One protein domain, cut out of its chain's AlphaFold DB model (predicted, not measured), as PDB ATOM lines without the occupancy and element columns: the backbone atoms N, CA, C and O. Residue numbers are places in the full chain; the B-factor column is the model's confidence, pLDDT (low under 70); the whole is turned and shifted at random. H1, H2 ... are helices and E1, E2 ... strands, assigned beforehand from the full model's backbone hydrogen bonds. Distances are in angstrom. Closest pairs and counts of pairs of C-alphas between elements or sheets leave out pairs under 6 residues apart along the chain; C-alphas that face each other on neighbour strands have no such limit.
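What this domain is: This is residues 695 to 837 of the 1012 residues of the protein "Putative cysteine proteinase" of Streblomastix strix (UniProt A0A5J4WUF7). Two antiparallel sheets face each other as a sandwich, with strands E3, E7, E1 and E9 in one layer and E4, E2 and E8 in the other. Two short helices, H1 and H2, pack over strand E7 on the face of the larger sheet that is turned away from the smaller one, and the small hairpin of E5 and E6 lies off one end, far from the core. The printed part has 143 residues with two named helices and nine named strands, in the order H1 E1 E2 E3 H2 E4 E5 E6 E7 E8 E9; the class is mostly strand. The whole is compact, with a radius of gyration of the C-alphas of 15.8 A, yet elongated, spanning 49 by 29 by 27 A.

How they stand to each other: H1, residues 695 to 703, is on the sheet of E3, residues 736 to 743, E7, residues 798 to 806, E1, residues 707 to 714, and E9, residues 827 to 834. It lies over E7 at a height over the sheet of 10.6 A, slantwise to the strands at 35 degrees on the local plane; its closest C-alphas to E7 are those of Phe 702 and Val 803, 6.4 A apart. H2, residues 745 to 748, is on the same face at a height of 7.3 A; the closest C-alphas of H2 and E7 are those of Gly 747 and Ala 799, 5.2 A apart. In this strongly twisted sheet, E3 and E9 are the edge strands. Across the neighbour strands E3 and E7, N 740 and O 803 are 2.9 A apart, across E7 and E1, N 710 and O 800 are 2.7 A apart, and across E1 and E9, N 711 and O 830 are 2.8 A apart, each pair within hydrogen-bond range. The other sheet runs E4, residues 775 to 781, E2, residues 724 to 731, and E8, residues 817 to 822, with N 729 and O 776 at 2.8 A and N 728 and O 820 at 2.8 A. The sheets' strands stand at 21 degrees; the closest C-alphas of E3 and E4, Gly 738 and Ala 776, are 5.1 A apart. E5, residues 785 to 787, and E6, residues 790 to 792, form a hairpin, with N 785 and O 792 at 2.8 A. H1 has 4 of 5 O i to N i+4 pairs within range; H2 is too short for one.

Where its parts are: H1 begins at C-alpha 695 (182.955, 189.336, 192.024) and is 12.7 A long. E1 measures 22.6 A, E2 23.2 A, E3 24.6 A, E7 26.1 A and E9 21.4 A. E9 ends at C-alpha 834 (196.649, 199.392, 174.862).

The domain as a whole: The C-alphas of Asn 733 and Gln 788 are the two farthest apart, 51.3 A. The printed part has no cut. The link from H2 to E4, 26 residues, is long. Mean pLDDT of the printed part is 79.3; residues 717, 719 and 745 to 769 are under 70.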
ATOM      1  N   ALA A 695     181.670 188.786 191.573       75.62
ATOM      2  CA  ALA A 695     182.955 189.336 192.024       75.62
ATOM      3  C   ALA A 695     183.979 189.318 190.891       75.62
ATOM      4  O   ALA A 695     184.560 190.341 190.515       75.62
ATOM      5  N   PHE A 696     184.163 188.125 190.324       82.00
ATOM      6  CA  PHE A 696     185.073 187.884 189.227       82.00
ATOM      7  C   PHE A 696     184.722 188.782 188.045       82.00
ATOM      8  O   PHE A 696     185.607 189.457 187.527       82.00
ATOM      9  N   PHE A 697     183.448 188.846 187.643       80.69
ATOM     10  CA  PHE A 697     183.012 189.677 186.523       80.69
ATOM     11  C   PHE A 697     183.375 191.149 186.738       80.69
ATOM     12  O   PHE A 697     183.917 191.801 185.832       80.69
ATOM     13  N   GLN A 698     183.118 191.670 187.944       75.69
ATOM     14  CA  GLN A 698     183.387 193.066 188.244       75.69
ATOM     15  C   GLN A 698     184.854 193.435 188.058       75.69
ATOM     16  O   GLN A 698     185.122 194.536 187.582       75.69
ATOM     17  N   ILE A 699     185.766 192.523 188.392       77.25
ATOM     18  CA  ILE A 699     187.220 192.697 188.311       77.25
ATOM     19  C   ILE A 699     187.733 192.391 186.900       77.25
ATOM     20  O   ILE A 699     188.541 193.134 186.338       77.25
ATOM     21  N   ALA A 700     187.242 191.307 186.299       79.94
ATOM     22  CA  ALA A 700     187.684 190.795 185.012       79.94
ATOM     23  C   ALA A 700     187.511 191.830 183.905       79.94
ATOM     24  O   ALA A 700     188.393 191.971 183.069       79.94
ATOM     25  N   ARG A 701     186.447 192.636 183.912       78.69
ATOM     26  CA  ARG A 701     186.307 193.724 182.928       78.69
ATOM     27  C   ARG A 701     187.359 194.835 183.049       78.69
ATOM     28  O   ARG A 701     187.549 195.555 182.079       78.69
ATOM     29  N   PHE A 702     188.013 195.010 184.201       75.06
ATOM     30  CA  PHE A 702     189.095 195.994 184.351       75.06
ATOM     31  C   PHE A 702     190.427 195.421 183.893       75.06
ATOM     32  O   PHE A 702     191.158 196.045 183.127       75.06
ATOM     33  N   ILE A 703     190.709 194.197 184.332       76.50
ATOM     34  CA  ILE A 703     191.965 193.506 184.033       76.50
ATOM     35  C   ILE A 703     192.000 193.051 182.573       76.50
ATOM     36  O   ILE A 703     193.039 193.135 181.925       76.50
ATOM     37  N   LEU A 704     190.860 192.586 182.064       79.69
ATOM     38  CA  LEU A 704     190.713 191.926 180.770       79.69
ATOM     39  C   LEU A 704     189.853 192.717 179.765       79.69
ATOM     40  O   LEU A 704     189.579 192.232 178.666       79.69
ATOM     41  N   GLY A 705     189.378 193.906 180.140       80.44
ATOM     42  CA  GLY A 705     188.644 194.798 179.241       80.44
ATOM     43  C   GLY A 705     189.548 195.766 178.486       80.44
ATOM     44  O   GLY A 705     190.774 195.729 178.581       80.44
ATOM     45  N   THR A 706     188.924 196.657 177.717       85.06
ATOM     46  CA  THR A 706     189.629 197.698 176.960       85.06
ATOM     47  C   THR A 706     190.361 198.646 177.909       85.06
ATOM     48  O   THR A 706     189.746 199.224 178.801       85.06
ATOM     49  N   GLN A 707     191.658 198.863 177.682       83.75
ATOM     50  CA  GLN A 707     192.473 199.808 178.449       83.75
ATOM     51  C   GLN A 707     193.063 200.874 177.528       83.75
ATOM     52  O   GLN A 707     193.606 200.573 176.461       83.75
ATOM     53  N   ILE A 708     192.956 202.137 177.933       87.00
ATOM     54  CA  ILE A 708     193.397 203.286 177.140       87.00
ATOM     55  C   ILE A 708     194.164 204.227 178.057       87.00
ATOM     56  O   ILE A 708     193.624 204.688 179.051       87.00
ATOM     57  N   ASP A 709     195.406 204.549 177.728       87.25
ATOM     58  CA  ASP A 709     196.183 205.507 178.506       87.25
ATOM     59  C   ASP A 709     195.989 206.921 177.939       87.25
ATOM     60  O   ASP A 709     196.214 207.176 176.757       87.25
ATOM     61  N   LEU A 710     195.588 207.856 178.794       91.19
ATOM     62  CA  LEU A 710     195.593 209.287 178.544       91.19
ATOM     63  C   LEU A 710     196.914 209.873 179.038       91.19
ATOM     64  O   LEU A 710     197.153 210.014 180.238       91.19
ATOM     65  N   ILE A 711     197.781 210.225 178.100       90.94
ATOM     66  CA  ILE A 711     199.056 210.871 178.379       90.94
ATOM     67  C   ILE A 711     198.833 212.374 178.493       90.94
ATOM     68  O   ILE A 711     198.418 213.025 177.533       90.94
ATOM     69  N   LEU A 712     199.153 212.922 179.661       91.69
ATOM     70  CA  LEU A 712     199.138 214.353 179.933       91.69
ATOM     71  C   LEU A 712     200.565 214.882 179.860       91.69
ATOM     72  O   LEU A 712     201.427 214.504 180.655       91.69
ATOM     73  N   THR A 713     200.820 215.777 178.913       91.44
ATOM     74  CA  THR A 713     202.131 216.414 178.747       91.44
ATOM     75  C   THR A 713     202.016 217.903 179.072       91.44
ATOM     76  O   THR A 713     201.250 218.588 178.393       91.44
ATOM     77  N   PRO A 714     202.735 218.428 180.083       91.38
ATOM     78  CA  PRO A 714     202.753 219.859 180.364       91.38
ATOM     79  C   PRO A 714     203.173 220.651 179.125       91.38
ATOM     80  O   PRO A 714     204.160 220.311 178.472       91.38
ATOM     81  N   LYS A 715     202.444 221.719 178.800       89.81
ATOM     82  CA  LYS A 715     202.869 222.689 177.789       89.81
ATOM     83  C   LYS A 715     204.030 223.486 178.371       89.81
ATOM     84  O   LYS A 715     203.882 224.052 179.453       89.81
ATOM     85  N   ASN A 716     205.161 223.541 177.675       77.50
ATOM     86  CA  ASN A 716     206.233 224.467 178.037       77.50
ATOM     87  C   ASN A 716     205.656 225.899 177.960       77.50
ATOM     88  O   ASN A 716     204.911 226.181 177.026       77.50
ATOM     89  N   GLU A 717     205.970 226.771 178.927       68.88
ATOM     90  CA  GLU A 717     205.634 228.220 178.930       68.88
ATOM     91  C   GLU A 717     204.244 228.658 179.456       68.88
ATOM     92  O   GLU A 717     203.858 229.815 179.280       68.88
ATOM     93  N   LYS A 718     203.475 227.810 180.154       71.25
ATOM     94  CA  LYS A 718     202.222 228.257 180.804       71.25
ATOM     95  C   LYS A 718     202.467 228.848 182.199       71.25
ATOM     96  O   LYS A 718     203.225 228.302 182.992       71.25
ATOM     97  N   GLN A 719     201.779 229.956 182.502       67.69
ATOM     98  CA  GLN A 719     201.851 230.641 183.805       67.69
ATOM     99  C   GLN A 719     201.047 229.937 184.911       67.69
ATOM    100  O   GLN A 719     201.346 230.116 186.088       67.69
ATOM    101  N   LYS A 720     200.033 229.144 184.541       81.75
ATOM    102  CA  LYS A 720     199.142 228.422 185.460       81.75
ATOM    103  C   LYS A 720     198.949 226.988 184.968       81.75
ATOM    104  O   LYS A 720     198.790 226.768 183.765       81.75
ATOM    105  N   TYR A 721     198.970 226.042 185.906       86.69
ATOM    106  CA  TYR A 721     198.631 224.642 185.675       86.69
ATOM    107  C   TYR A 721     197.460 224.255 186.572       86.69
ATOM    108  O   TYR A 721     197.480 224.529 187.773       86.69
ATOM    109  N   GLY A 722     196.447 223.638 185.976       87.50
ATOM    110  CA  GLY A 722     195.291 223.112 186.686       87.50
ATOM    111  C   GLY A 722     195.572 221.729 187.266       87.50
ATOM    112  O   GLY A 722     196.451 221.006 186.800       87.50
ATOM    113  N   ASP A 723     194.789 221.346 188.268       87.94
ATOM    114  CA  ASP A 723     194.837 220.035 188.918       87.94
ATOM    115  C   ASP A 723     193.654 219.135 188.550       87.94
ATOM    116  O   ASP A 723     193.717 217.929 188.756       87.94
ATOM    117  N   LYS A 724     192.577 219.686 187.993       88.62
ATOM    118  CA  LYS A 724     191.372 218.936 187.627       88.62
ATOM    119  C   LYS A 724     191.336 218.624 186.137       88.62
ATOM    120  O   LYS A 724     191.716 219.460 185.327       88.62
ATOM    121  N   LEU A 725     190.811 217.459 185.783       89.38
ATOM    122  CA  LEU A 725     190.460 217.064 184.415       89.38
ATOM    123  C   LEU A 725     189.094 216.390 184.384       89.38
ATOM    124  O   LEU A 725     188.635 215.826 185.379       89.38
ATOM    125  N   GLU A 726     188.466 216.420 183.219       89.12
ATOM    126  CA  GLU A 726     187.179 215.780 182.977       89.12
ATOM    127  C   GLU A 726     187.316 214.747 181.862       89.12
ATOM    128  O   GLU A 726     187.890 215.045 180.817       89.12
ATOM    129  N   ILE A 727     186.773 213.548 182.075       88.94
ATOM    130  CA  ILE A 727     186.681 212.492 181.067       88.94
ATOM    131  C   ILE A 727     185.208 212.139 180.862       88.94
ATOM    132  O   ILE A 727     184.467 211.878 181.813       88.94
ATOM    133  N   ASN A 728     184.806 212.111 179.599       88.50
ATOM    134  CA  ASN A 728     183.503 211.691 179.127       88.50
ATOM    135  C   ASN A 728     183.672 210.427 178.274       88.50
ATOM    136  O   ASN A 728     184.519 210.383 177.385       88.50
ATOM    137  N   CYS A 729     182.851 209.415 178.533       91.00
ATOM    138  CA  CYS A 729     182.701 208.237 177.688       91.00
ATOM    139  C   CYS A 729     181.286 208.237 177.111       91.00
ATOM    140  O   CYS A 729     180.308 208.098 177.852       91.00
ATOM    141  N   VAL A 730     181.180 208.452 175.802       88.94
ATOM    142  CA  VAL A 730     179.915 208.535 175.072       88.94
ATOM    143  C   VAL A 730     179.615 207.172 174.460       88.94
ATOM    144  O   VAL A 730     180.343 206.726 173.579       88.94
ATOM    145  N   PHE A 731     178.559 206.516 174.930       87.50
ATOM    146  CA  PHE A 731     178.098 205.215 174.449       87.50
ATOM    147  C   PHE A 731     177.001 205.382 173.394       87.50
ATOM    148  O   PHE A 731     176.047 206.146 173.587       87.50
ATOM    149  N   GLU A 732     177.110 204.640 172.295       82.62
ATOM    150  CA  GLU A 732     176.110 204.622 171.226       82.62
ATOM    151  C   GLU A 732     175.053 203.519 171.431       82.62
ATOM    152  O   GLU A 732     175.137 202.692 172.342       82.62
ATOM    153  N   ASN A 733     174.004 203.527 170.602       81.75
ATOM    154  CA  ASN A 733     172.982 202.468 170.519       81.75
ATOM    155  C   ASN A 733     172.268 202.110 171.836       81.75
ATOM    156  O   ASN A 733     171.780 200.991 172.013       81.75
ATOM    157  N   GLY A 734     172.181 203.067 172.763       76.94
ATOM    158  CA  GLY A 734     171.494 202.887 174.042       76.94
ATOM    159  C   GLY A 734     172.232 201.985 175.032       76.94
ATOM    160  O   GLY A 734     171.618 201.566 176.014       76.94
ATOM    161  N   VAL A 735     173.518 201.700 174.795       84.56
ATOM    162  CA  VAL A 735     174.369 200.991 175.751       84.56
ATOM    163  C   VAL A 735     174.564 201.852 176.999       84.56
ATOM    164  O   VAL A 735     174.774 203.065 176.942       84.56
ATOM    165  N   GLU A 736     174.459 201.200 178.150       87.69
ATOM    166  CA  GLU A 736     174.733 201.795 179.453       87.69
ATOM    167  C   GLU A 736     176.114 201.346 179.909       87.69
ATOM    168  O   GLU A 736     176.432 200.150 179.903       87.69
ATOM    169  N   GLY A 737     176.928 202.308 180.321       89.50
ATOM    170  CA  GLY A 737     178.288 202.037 180.740       89.50
ATOM    171  C   GLY A 737     178.854 203.126 181.628       89.50
ATOM    172  O   GLY A 737     178.213 204.141 181.888       89.50
ATOM    173  N   GLY A 738     180.053 202.872 182.124       89.25
ATOM    174  CA  GLY A 738     180.821 203.765 182.969       89.25
ATOM    175  C   GLY A 738     182.243 203.925 182.447       89.25
ATOM    176  O   GLY A 738     182.677 203.264 181.502       89.25
ATOM    177  N   VAL A 739     182.981 204.822 183.087       88.38
ATOM    178  CA  VAL A 739     184.407 205.016 182.835       88.38
ATOM    179  C   VAL A 739     185.131 205.084 184.171       88.38
ATOM    180  O   VAL A 739     184.743 205.841 185.061       88.38
ATOM    181  N   HIS A 740     186.157 204.257 184.326       85.25
ATOM    182  CA  HIS A 740     187.086 204.303 185.448       85.25
ATOM    183  C   HIS A 740     188.404 204.910 184.980       85.25
ATOM    184  O   HIS A 740     188.784 204.745 183.819       85.25
ATOM    185  N   PHE A 741     189.112 205.585 185.881       83.38
ATOM    186  CA  PHE A 741     190.468 206.028 185.611       83.38
ATOM    187  C   PHE A 741     191.306 206.200 186.873       83.38
ATOM    188  O   PHE A 741     190.782 206.424 187.965       83.38
ATOM    189  N   SER A 742     192.616 206.151 186.680       78.56
ATOM    190  CA  SER A 742     193.637 206.245 187.721       78.56
ATOM    191  C   SER A 742     194.966 206.689 187.108       78.56
ATOM    192  O   SER A 742     195.202 206.499 185.913       78.56
ATOM    193  N   GLU A 743     195.847 207.289 187.904       82.50
ATOM    194  CA  GLU A 743     197.205 207.606 187.463       82.50
ATOM    195  C   GLU A 743     198.098 206.353 187.526       82.50
ATOM    196  O   GLU A 743     197.986 205.556 188.454       82.50
ATOM    197  N   VAL A 744     198.955 206.146 186.518       75.31
ATOM    198  CA  VAL A 744     199.835 204.969 186.410       75.31
ATOM    199  C   VAL A 744     201.288 205.380 186.152       75.31
ATOM    200  O   VAL A 744     201.621 205.947 185.110       75.31
ATOM    201  N   GLU A 745     202.198 205.038 187.070       63.91
ATOM    202  CA  GLU A 745     203.623 205.411 186.968       63.91
ATOM    203  C   GLU A 745     204.330 204.788 185.746       63.91
ATOM    204  O   GLU A 745     205.206 205.401 185.129       63.91
ATOM    205  N   ASN A 746     203.922 203.577 185.347       57.09
ATOM    206  CA  ASN A 746     204.524 202.834 184.234       57.09
ATOM    207  C   ASN A 746     203.994 203.239 182.849       57.09
ATOM    208  O   ASN A 746     204.600 202.865 181.846       57.09
ATOM    209  N   GLY A 747     202.916 204.031 182.758       55.94
ATOM    210  CA  GLY A 747     202.300 204.402 181.474       55.94
ATOM    211  C   GLY A 747     203.211 205.222 180.547       55.94
ATOM    212  O   GLY A 747     202.949 205.329 179.350       55.94
ATOM    213  N   LEU A 748     204.310 205.765 181.083       61.00
ATOM    214  CA  LEU A 748     205.325 206.530 180.354       61.00
ATOM    215  C   LEU A 748     206.471 205.675 179.777       61.00
ATOM    216  O   LEU A 748     207.286 206.211 179.023       61.00
ATOM    217  N   LYS A 749     206.557 204.382 180.127       58.47
ATOM    218  CA  LYS A 749     207.557 203.431 179.609       58.47
ATOM    219  C   LYS A 749     206.988 202.636 178.413       58.47
ATOM    220  O   LYS A 749     205.788 202.672 178.154       58.47
ATOM    221  N   ASP A 750     207.884 201.996 177.655       53.91
ATOM    222  CA  ASP A 750     207.677 201.292 176.367       53.91
ATOM    223  C   ASP A 750     206.315 200.558 176.256       53.91
ATOM    224  O   ASP A 750     205.923 199.884 177.211       53.91
ATOM    225  N   PRO A 751     205.576 200.636 175.125       52.28
ATOM    226  CA  PRO A 751     204.222 200.101 174.984       52.28
ATOM    227  C   PRO A 751     204.173 198.577 174.803       52.28
ATOM    228  O   PRO A 751     203.454 198.068 173.944       52.28
ATOM    229  N   LYS A 752     204.940 197.835 175.605       51.50
ATOM    230  CA  LYS A 752     204.834 196.377 175.673       51.50
ATOM    231  C   LYS A 752     203.437 195.970 176.142       51.50
ATOM    232  O   LYS A 752     202.727 196.744 176.786       51.50
ATOM    233  N   ALA A 753     203.054 194.752 175.775       52.72
ATOM    234  CA  ALA A 753     201.778 194.172 176.143       52.72
ATOM    235  C   ALA A 753     201.567 194.218 177.657       52.72
ATOM    236  O   ALA A 753     202.414 193.762 178.427       52.72
ATOM    237  N   ASN A 754     200.436 194.779 178.061       55.72
ATOM    238  CA  ASN A 754     200.075 194.885 179.458       55.72
ATOM    239  C   ASN A 754     199.364 193.588 179.857       55.72
ATOM    240  O   ASN A 754     198.233 193.351 179.434       55.72
ATOM    241  N   ILE A 755     200.043 192.706 180.592       53.44
ATOM    242  CA  ILE A 755     199.409 191.513 181.163       53.44
ATOM    243  C   ILE A 755     198.792 191.952 182.484       53.44
ATOM    244  O   ILE A 755     199.502 192.169 183.469       53.44
ATOM    245  N   GLY A 756     197.481 192.163 182.470       52.34
ATOM    246  CA  GLY A 756     196.783 192.757 183.600       52.34
ATOM    247  C   GLY A 756     197.140 194.228 183.797       52.34
ATOM    248  O   GLY A 756     197.755 194.862 182.941       52.34
ATOM    249  N   MET A 757     196.690 194.799 184.908       46.66
ATOM    250  CA  MET A 757     196.860 196.205 185.277       46.66
ATOM    251  C   MET A 757     198.327 196.534 185.606       46.66
ATOM    252  O   MET A 757     198.666 196.881 186.725       46.66
ATOM    253  N   GLY A 758     199.226 196.425 184.634       39.59
ATOM    254  CA  GLY A 758     200.642 196.650 184.841       39.59
ATOM    255  C   GLY A 758     200.986 198.116 185.076       39.59
ATOM    256  O   GLY A 758     200.848 198.956 184.177       39.59
ATOM    257  N   GLY A 759     201.429 198.410 186.294       45.38
ATOM    258  CA  GLY A 759     201.637 199.741 186.855       45.38
ATOM    259  C   GLY A 759     200.945 199.812 188.205       45.38
ATOM    260  O   GLY A 759     199.772 199.477 188.239       45.38
ATOM    261  N   LEU A 760     201.665 200.253 189.250       41.25
ATOM    262  CA  LEU A 760     201.141 200.570 190.589       41.25
ATOM    263  C   LEU A 760     199.799 201.292 190.439       41.25
ATOM    264  O   LEU A 760     199.763 202.500 190.203       41.25
ATOM    265  N   MET A 761     198.704 200.546 190.487       46.62
ATOM    266  CA  MET A 761     197.368 201.070 190.291       46.62
ATOM    267  C   MET A 761     196.545 200.541 191.436       46.62
ATOM    268  O   MET A 761     196.100 199.396 191.429       46.62
ATOM    269  N   LYS A 762     196.262 201.430 192.387       52.31
ATOM    270  CA  LYS A 762     195.228 201.179 193.384       52.31
ATOM    271  C   LYS A 762     193.905 200.988 192.645       52.31
ATOM    272  O   LYS A 762     193.297 201.954 192.182       52.31
ATOM    273  N   LEU A 763     193.495 199.734 192.478       53.16
ATOM    274  CA  LEU A 763     192.196 199.344 191.942       53.16
ATOM    275  C   LEU A 763     191.120 199.788 192.935       53.16
ATOM    276  O   LEU A 763     190.684 199.030 193.794       53.16
ATOM    277  N   ASN A 764     190.686 201.042 192.811       54.47
ATOM    278  CA  ASN A 764     189.461 201.503 193.448       54.47
ATOM    279  C   ASN A 764     188.294 200.911 192.656       54.47
ATOM    280  O   ASN A 764     187.842 201.492 191.661       54.47
ATOM    281  N   LEU A 765     187.873 199.712 193.060       54.97
ATOM    282  CA  LEU A 765     186.717 199.030 192.491       54.97
ATOM    283  C   LEU A 765     185.493 199.947 192.626       54.97
ATOM    284  O   LEU A 765     185.307 200.655 193.613       54.97
ATOM    285  N   TYR A 766     184.747 200.050 191.536       58.62
ATOM    286  CA  TYR A 766     183.785 201.120 191.336       58.62
ATOM    287  C   TYR A 766     182.386 200.761 191.850       58.62
ATOM    288  O   TYR A 766     182.080 199.604 192.111       58.62
ATOM    289  N   ASN A 767     181.515 201.766 191.932       60.34
ATOM    290  CA  ASN A 767     180.113 201.606 192.308       60.34
ATOM    291  C   ASN A 767     179.222 201.640 191.052       60.34
ATOM    292  O   ASN A 767     179.401 202.515 190.204       60.34
ATOM    293  N   ASP A 768     178.239 200.740 190.944       67.44
ATOM    294  CA  ASP A 768     177.294 200.672 189.812       67.44
ATOM    295  C   ASP A 768     176.551 201.987 189.532       67.44
ATOM    296  O   ASP A 768     176.136 202.227 188.400       67.44
ATOM    297  N   SER A 769     176.501 202.909 190.496       68.19
ATOM    298  CA  SER A 769     176.113 204.313 190.284       68.19
ATOM    299  C   SER A 769     176.895 205.044 189.177       68.19
ATOM    300  O   SER A 769     176.458 206.096 188.709       68.19
ATOM    301  N   TRP A 770     178.054 204.535 188.745       77.69
ATOM    302  CA  TRP A 770     178.848 205.131 187.665       77.69
ATOM    303  C   TRP A 770     178.363 204.699 186.277       77.69
ATOM    304  O   TRP A 770     178.790 205.288 185.282       77.69
ATOM    305  N   ILE A 771     177.486 203.691 186.198       83.31
ATOM    306  CA  ILE A 771     176.863 203.247 184.954       83.31
ATOM    307  C   ILE A 771     175.765 204.236 184.587       83.31
ATOM    308  O   ILE A 771     174.809 204.458 185.329       83.31
ATOM    309  N   GLN A 772     175.909 204.841 183.418       82.38
ATOM    310  CA  GLN A 772     175.006 205.862 182.924       82.38
ATOM    311  C   GLN A 772     174.610 205.554 181.489       82.38
ATOM    312  O   GLN A 772     175.368 204.978 180.704       82.38
ATOM    313  N   LYS A 773     173.396 205.966 181.135       82.81
ATOM    314  CA  LYS A 773     172.907 205.855 179.769       82.81
ATOM    315  C   LYS A 773     173.517 206.964 178.910       82.81
ATOM    316  O   LYS A 773     173.424 208.145 179.236       82.81
ATOM    317  N   GLY A 774     174.146 206.576 177.805       83.44
ATOM    318  CA  GLY A 774     174.657 207.463 176.757       83.44
ATOM    319  C   GLY A 774     175.919 208.276 177.069       83.44
ATOM    320  O   GLY A 774     176.810 208.259 176.235       83.44
ATOM    321  N   ILE A 775     176.058 208.979 178.203       85.44
ATOM    322  CA  ILE A 775     177.344 209.613 178.586       85.44
ATOM    323  C   ILE A 775     177.689 209.289 180.033       85.44
ATOM    324  O   ILE A 775     177.017 209.778 180.938       85.44
ATOM    325  N   ALA A 776     178.794 208.582 180.255       87.56
ATOM    326  CA  ALA A 776     179.442 208.507 181.559       87.56
ATOM    327  C   ALA A 776     180.461 209.647 181.688       87.56
ATOM    328  O   ALA A 776     181.450 209.669 180.963       87.56
ATOM    329  N   GLN A 777     180.218 210.596 182.596       85.62
ATOM    330  CA  GLN A 777     181.162 211.687 182.879       85.62
ATOM    331  C   GLN A 777     181.752 211.489 184.261       85.62
ATOM    332  O   GLN A 777     181.033 211.201 185.222       85.62
ATOM    333  N   ARG A 778     183.054 211.722 184.365       85.56
ATOM    334  CA  ARG A 778     183.801 211.629 185.605       85.56
ATOM    335  C   ARG A 778     184.890 212.707 185.624       85.56
ATOM    336  O   ARG A 778     185.564 212.939 184.626       85.56
ATOM    337  N   GLN A 779     185.069 213.355 186.775       85.94
ATOM    338  CA  GLN A 779     186.171 214.292 187.021       85.94
ATOM    339  C   GLN A 779     187.267 213.619 187.855       85.94
ATOM    340  O   GLN A 779     186.972 212.760 188.693       85.94
ATOM    341  N   TYR A 780     188.516 214.011 187.620       86.31
ATOM    342  CA  TYR A 780     189.694 213.560 188.361       86.31
ATOM    343  C   TYR A 780     190.507 214.763 188.827       86.31
ATOM    344  O   TYR A 780     190.634 215.737 188.088       86.31
ATOM    345  N   THR A 781     191.065 214.681 190.033       89.12
ATOM    346  CA  THR A 781     192.060 215.642 190.527       89.12
ATOM    347  C   THR A 781     193.408 214.938 190.558       89.12
ATOM    348  O   THR A 781     193.510 213.852 191.125       89.12
ATOM    349  N   LEU A 782     194.412 215.533 189.919       89.19
ATOM    350  CA  LEU A 782     195.771 215.016 189.830       89.19
ATOM    351  C   LEU A 782     196.385 214.807 191.217       89.19
ATOM    352  O   LEU A 782     196.166 215.601 192.133       89.19
ATOM    353  N   GLU A 783     197.209 213.768 191.348       86.94
ATOM    354  CA  GLU A 783     197.837 213.435 192.623       86.94
ATOM    355  C   GLU A 783     198.811 214.524 193.097       86.94
ATOM    356  O   GLU A 783     199.609 215.073 192.315       86.94
ATOM    357  N   THR A 784     198.751 214.808 194.401       86.75
ATOM    358  CA  THR A 784     199.585 215.795 195.096       86.75
ATOM    359  C   THR A 784     200.832 215.159 195.705       86.75
ATOM    360  O   THR A 784     200.756 214.083 196.290       86.75
ATOM    361  N   GLU A 785     201.957 215.870 195.676       86.12
ATOM    362  CA  GLU A 785     203.162 215.550 196.445       86.12
ATOM    363  C   GLU A 785     203.254 216.463 197.679       86.12
ATOM    364  O   GLU A 785     202.996 217.667 197.598       86.12
ATOM    365  N   TYR A 786     203.669 215.905 198.820       83.62
ATOM    366  CA  TYR A 786     203.967 216.683 200.023       83.62
ATOM    367  C   TYR A 786     205.429 217.144 199.997       83.62
ATOM    368  O   TYR A 786     206.344 216.321 200.065       83.62
ATOM    369  N   LYS A 787     205.676 218.458 199.917       80.31
ATOM    370  CA  LYS A 787     207.012 219.046 200.139       80.31
ATOM    371  C   LYS A 787     206.894 220.313 200.975       80.31
ATOM    372  O   LYS A 787     205.970 221.098 200.803       80.31
ATOM    373  N   GLN A 788     207.860 220.520 201.873       74.25
ATOM    374  CA  GLN A 788     207.983 221.745 202.680       74.25
ATOM    375  C   GLN A 788     206.699 222.135 203.444       74.25
ATOM    376  O   GLN A 788     206.345 223.308 203.528       74.25
ATOM    377  N   GLY A 789     205.968 221.160 203.994       79.44
ATOM    378  CA  GLY A 789     204.778 221.448 204.799       79.44
ATOM    379  C   GLY A 789     203.482 221.666 204.010       79.44
ATOM    380  O   GLY A 789     202.450 221.912 204.633       79.44
ATOM    381  N   LYS A 790     203.498 221.584 202.671       78.75
ATOM    382  CA  LYS A 790     202.315 221.781 201.817       78.75
ATOM    383  C   LYS A 790     202.183 220.675 200.765       78.75
ATOM    384  O   LYS A 790     203.175 220.188 200.225       78.75
ATOM    385  N   ASN A 791     200.939 220.316 200.456       81.94
ATOM    386  CA  ASN A 791     200.603 219.490 199.299       81.94
ATOM    387  C   ASN A 791     200.544 220.376 198.053       81.94
ATOM    388  O   ASN A 791     199.905 221.428 198.077       81.94
ATOM    389  N   PHE A 792     201.181 219.955 196.966       83.94
ATOM    390  CA  PHE A 792     201.065 220.609 195.663       83.94
ATOM    391  C   PHE A 792     200.995 219.557 194.558       83.94
ATOM    392  O   PHE A 792     201.521 218.457 194.705       83.94
ATOM    393  N   VAL A 793     200.357 219.884 193.438       85.44
ATOM    394  CA  VAL A 793     200.325 219.007 192.262       85.44
ATOM    395  C   VAL A 793     201.586 219.263 191.434       85.44
ATOM    396  O   VAL A 793     201.734 220.353 190.881       85.44
ATOM    397  N   PRO A 794     202.531 218.310 191.335       86.62
ATOM    398  CA  PRO A 794     203.740 218.508 190.550       86.62
ATOM    399  C   PRO A 794     203.414 218.593 189.055       86.62
ATOM    400  O   PRO A 794     202.683 217.761 188.501       86.62
ATOM    401  N   VAL A 795     204.020 219.582 188.399       88.94
ATOM    402  CA  VAL A 795     203.944 219.779 186.950       88.94
ATOM    403  C   VAL A 795     204.930 218.829 186.274       88.94
ATOM    404  O   VAL A 795     206.110 219.129 186.116       88.94
ATOM    405  N   LYS A 796     204.451 217.639 185.915       89.56
ATOM    406  CA  LYS A 796     205.224 216.600 185.222       89.56
ATOM    407  C   LYS A 796     204.377 215.915 184.158       89.56
ATOM    408  O   LYS A 796     203.155 216.045 184.166       89.56
ATOM    409  N   LYS A 797     205.024 215.197 183.237       89.62
ATOM    410  CA  LYS A 797     204.325 214.289 182.319       89.62
ATOM    411  C   LYS A 797     203.669 213.177 183.138       89.62
ATOM    412  O   LYS A 797     204.316 212.628 184.026       89.62
ATOM    413  N   ARG A 798     202.406 212.871 182.851       89.12
ATOM    414  CA  ARG A 798     201.596 211.882 183.579       89.12
ATOM    415  C   ARG A 798     200.898 210.953 182.596       89.12
ATOM    416  O   ARG A 798     200.684 211.320 181.440       89.12
ATOM    417  N   ALA A 799     200.558 209.758 183.051       87.81
ATOM    418  CA  ALA A 799     199.746 208.810 182.303       87.81
ATOM    419  C   ALA A 799     198.571 208.395 183.183       87.81
ATOM    420  O   ALA A 799     198.780 207.964 184.313       87.81
ATOM    421  N   LEU A 800     197.352 208.546 182.675       88.00
ATOM    422  CA  LEU A 800     196.150 208.067 183.339       88.00
ATOM    423  C   LEU A 800     195.602 206.883 182.567       88.00
ATOM    424  O   LEU A 800     195.334 207.006 181.376       88.00
ATOM    425  N   ARG A 801     195.401 205.751 183.228       86.50
ATOM    426  CA  ARG A 801     194.749 204.605 182.608       86.50
ATOM    427  C   ARG A 801     193.248 204.778 182.696       86.50
ATOM    428  O   ARG A 801     192.714 204.946 183.780       86.50
ATOM    429  N   ILE A 802     192.586 204.724 181.555       88.00
ATOM    430  CA  ILE A 802     191.145 204.836 181.389       88.00
ATOM    431  C   ILE A 802     190.607 203.467 181.000       88.00
ATOM    432  O   ILE A 802     191.078 202.844 180.044       88.00
ATOM    433  N   VAL A 803     189.595 203.020 181.734       87.06
ATOM    434  CA  VAL A 803     188.897 201.764 181.487       87.06
ATOM    435  C   VAL A 803     187.414 202.060 181.273       87.06
ATOM    436  O   VAL A 803     186.683 202.270 182.248       87.06
ATOM    437  N   PRO A 804     186.953 202.132 180.014       89.25
ATOM    438  CA  PRO A 804     185.532 202.133 179.710       89.25
ATOM    439  C   PRO A 804     184.958 200.745 179.999       89.25
ATOM    440  O   PRO A 804     185.564 199.720 179.686       89.25
ATOM    441  N   PHE A 805     183.766 200.700 180.576       87.38
ATOM    442  CA  PHE A 805     183.072 199.450 180.849       87.38
ATOM    443  C   PHE A 805     181.579 199.602 180.608       87.38
ATOM    444  O   PHE A 805     181.027 200.695 180.692       87.38
ATOM    445  N   THR A 806     180.909 198.496 180.325       86.19
ATOM    446  CA  THR A 806     179.455 198.456 180.195       86.19
ATOM    447  C   THR A 806     178.826 197.774 181.406       86.19
ATOM    448  O   THR A 806     179.507 197.121 182.205       86.19
ATOM    449  N   SER A 807     177.511 197.940 181.563       83.31
ATOM    450  CA  SER A 807     176.730 197.046 182.422       83.31
ATOM    451  C   SER A 807     176.916 195.594 181.972       83.31
ATOM    452  O   SER A 807     177.086 195.329 180.782       83.31
ATOM    453  N   GLN A 808     176.838 194.649 182.908       78.62
ATOM    454  CA  GLN A 808     177.018 193.217 182.661       78.62
ATOM    455  C   GLN A 808     176.195 192.683 181.479       78.62
ATOM    456  O   GLN A 808     176.709 191.905 180.677       78.62
ATOM    457  N   LYS A 809     174.960 193.180 181.303       81.62
ATOM    458  CA  LYS A 809     174.085 192.839 180.165       81.62
ATOM    459  C   LYS A 809     174.693 193.117 178.788       81.62
ATOM    460  O   LYS A 809     174.283 192.524 177.804       81.62
ATOM    461  N   TYR A 810     175.665 194.021 178.711       82.81
ATOM    462  CA  TYR A 810     176.294 194.464 177.472       82.81
ATOM    463  C   TYR A 810     177.771 194.072 177.395       82.81
ATOM    464  O   TYR A 810     178.488 194.588 176.540       82.81
ATOM    465  N   PHE A 811     178.260 193.162 178.249       78.50
ATOM    466  CA  PHE A 811     179.662 192.742 178.195       78.50
ATOM    467  C   PHE A 811     180.025 192.057 176.874       78.50
ATOM    468  O   PHE A 811     181.155 192.195 176.417       78.50
ATOM    469  N   GLY A 812     179.094 191.342 176.236       74.75
ATOM    470  CA  GLY A 812     179.295 190.752 174.905       74.75
ATOM    471  C   GLY A 812     179.157 191.756 173.756       74.75
ATOM    472  O   GLY A 812     179.719 191.543 172.681       74.75
ATOM    473  N   ARG A 813     178.459 192.874 173.987       80.12
ATOM    474  CA  ARG A 813     178.197 193.894 172.972       80.12
ATOM    475  C   ARG A 813     179.402 194.810 172.783       80.12
ATOM    476  O   ARG A 813     180.032 195.263 173.735       80.12
ATOM    477  N   ARG A 814     179.753 195.057 171.523       80.06
ATOM    478  CA  ARG A 814     180.922 195.851 171.106       80.06
ATOM    479  C   ARG A 814     180.499 197.095 170.320       80.06
ATOM    480  O   ARG A 814     181.166 197.471 169.364       80.06
ATOM    481  N   ASP A 815     179.380 197.711 170.705       85.69
ATOM    482  CA  ASP A 815     178.905 198.961 170.102       85.69
ATOM    483  C   ASP A 815     179.943 200.088 170.246       85.69
ATOM    484  O   ASP A 815     180.611 200.148 171.278       85.69
ATOM    485  N   PRO A 816     180.078 201.000 169.270       86.44
ATOM    486  CA  PRO A 816     181.050 202.085 169.342       86.44
ATOM    487  C   PRO A 816     180.897 202.959 170.592       86.44
ATOM    488  O   PRO A 816     179.800 203.154 171.129       86.44
ATOM    489  N   PHE A 817     182.022 203.510 171.044       89.94
ATOM    490  CA  PHE A 817     182.040 204.531 172.081       89.94
ATOM    491  C   PHE A 817     183.154 205.539 171.810       89.94
ATOM    492  O   PHE A 817     184.219 205.202 171.293       89.94
ATOM    493  N   THR A 818     182.921 206.785 172.200       90.25
ATOM    494  CA  THR A 818     183.899 207.869 172.057       90.25
ATOM    495  C   THR A 818     184.423 208.254 173.432       90.25
ATOM    496  O   THR A 818     183.631 208.505 174.346       90.25
ATOM    497  N   LEU A 819     185.747 208.330 173.585       91.12
ATOM    498  CA  LEU A 819     186.357 208.963 174.750       91.12
ATOM    499  C   LEU A 819     186.716 210.405 174.449       91.12
ATOM    500  O   LEU A 819     187.325 210.738 173.432       91.12
ATOM    501  N   GLU A 820     186.402 211.261 175.404       90.00
ATOM    502  CA  GLU A 820     186.722 212.670 175.333       90.00
ATOM    503  C   GLU A 820     187.288 213.097 176.672       90.00
ATOM    504  O   GLU A 820     186.746 212.768 177.723       90.00
ATOM    505  N   SER A 821     188.386 213.837 176.646       89.94
ATOM    506  CA  SER A 821     188.983 214.391 177.852       89.94
ATOM    507  C   SER A 821     189.192 215.877 177.680       89.94
ATOM    508  O   SER A 821     189.692 216.310 176.649       89.94
ATOM    509  N   THR A 822     188.844 216.656 178.695       89.56
ATOM    510  CA  THR A 822     189.366 218.011 178.853       89.56
ATOM    511  C   THR A 822     190.481 217.921 179.880       89.56
ATOM    512  O   THR A 822     190.214 217.728 181.069       89.56
ATOM    513  N   GLY A 823     191.727 217.977 179.399       87.06
ATOM    514  CA  GLY A 823     192.907 217.888 180.257       87.06
ATOM    515  C   GLY A 823     192.982 219.059 181.241       87.06
ATOM    516  O   GLY A 823     192.318 220.076 181.022       87.06
ATOM    517  N   PRO A 824     193.788 218.951 182.310       89.69
ATOM    518  CA  PRO A 824     193.997 220.068 183.218       89.69
ATOM    519  C   PRO A 824     194.589 221.270 182.490       89.69
ATOM    520  O   PRO A 824     195.321 221.112 181.508       89.69
ATOM    521  N   GLU A 825     194.291 222.469 182.989       88.25
ATOM    522  CA  GLU A 825     194.811 223.712 182.419       88.25
ATOM    523  C   GLU A 825     196.330 223.612 182.238       88.25
ATOM    524  O   GLU A 825     197.055 223.230 183.157       88.25
ATOM    525  N   GLY A 826     196.812 223.910 181.033       88.19
ATOM    526  CA  GLY A 826     198.242 223.876 180.724       88.19
ATOM    527  C   GLY A 826     198.802 222.510 180.309       88.19
ATOM    528  O   GLY A 826     200.007 222.414 180.083       88.19
ATOM    529  N   TYR A 827     197.971 221.480 180.129       90.25
ATOM    530  CA  TYR A 827     198.395 220.167 179.627       90.25
ATOM    531  C   TYR A 827     197.908 219.888 178.199       90.25
ATOM    532  O   TYR A 827     196.894 220.408 177.743       90.25
ATOM    533  N   ILE A 828     198.654 219.056 177.472       89.31
ATOM    534  CA  ILE A 828     198.227 218.412 176.226       89.31
ATOM    535  C   ILE A 828     197.802 216.988 176.562       89.31
ATOM    536  O   ILE A 828     198.579 216.238 177.157       89.31
ATOM    537  N   SER A 829     196.595 216.630 176.143       90.31
ATOM    538  CA  SER A 829     196.006 215.302 176.292       90.31
ATOM    539  C   SER A 829     196.201 214.470 175.024       90.31
ATOM    540  O   SER A 829     195.853 214.917 173.932       90.31
ATOM    541  N   GLN A 830     196.712 213.245 175.160       90.19
ATOM    542  CA  GLN A 830     196.821 212.281 174.061       90.19
ATOM    543  C   GLN A 830     196.368 210.892 174.513       90.19
ATOM    544  O   GLN A 830     196.911 210.346 175.468       90.19
ATOM    545  N   PHE A 831     195.419 210.294 173.793       89.44
ATOM    546  CA  PHE A 831     194.983 208.924 174.049       89.44
ATOM    547  C   PHE A 831     195.871 207.900 173.335       89.44
ATOM    548  O   PHE A 831     196.266 208.093 172.183       89.44
ATOM    549  N   ILE A 832     196.152 206.790 174.015       86.12
ATOM    550  CA  ILE A 832     196.901 205.641 173.506       86.12
ATOM    551  C   ILE A 832     196.159 204.370 173.917       86.12
ATOM    552  O   ILE A 832     196.149 203.999 175.089       86.12
ATOM    553  N   GLN A 833     195.547 203.678 172.959       83.56
ATOM    554  CA  GLN A 833     194.900 202.393 173.227       83.56
ATOM    555  C   GLN A 833     195.947 201.296 173.451       83.56
ATOM    556  O   GLN A 833     196.886 201.146 172.664       83.56
ATOM    557  N   ARG A 834     195.788 200.530 174.532       79.44
ATOM    558  CA  ARG A 834     196.649 199.392 174.862       79.44
ATOM    559  C   ARG A 834     196.052 198.111 174.293       79.44
ATOM    560  O   ARG A 834     194.835 197.965 174.251       79.44
ATOM    561  N   LYS A 835     196.931 197.201 173.869       78.19
ATOM    562  CA  LYS A 835     196.543 195.864 173.414       78.19
ATOM    563  C   LYS A 835     196.728 194.846 174.530       78.19
ATOM    564  O   LYS A 835     197.793 194.818 175.153       78.19
ATOM    565  N   GLY A 836     195.707 194.028 174.752       79.56
ATOM    566  CA  GLY A 836     195.759 192.892 175.664       79.56
ATOM    567  C   GLY A 836     196.460 191.677 175.042       79.56
ATOM    568  O   GLY A 836     196.604 191.613 173.817       79.56
ATOM    569  N   PRO A 837     196.877 190.692 175.862       81.25
ATOM    570  CA  PRO A 837     197.526 189.477 175.389       81.25
ATOM    571  C   PRO A 837     196.849 188.732 174.250       81.25
ATOM    572  O   PRO A 837     197.471 188.428 173.233       81.25
TER     573      PRO A 837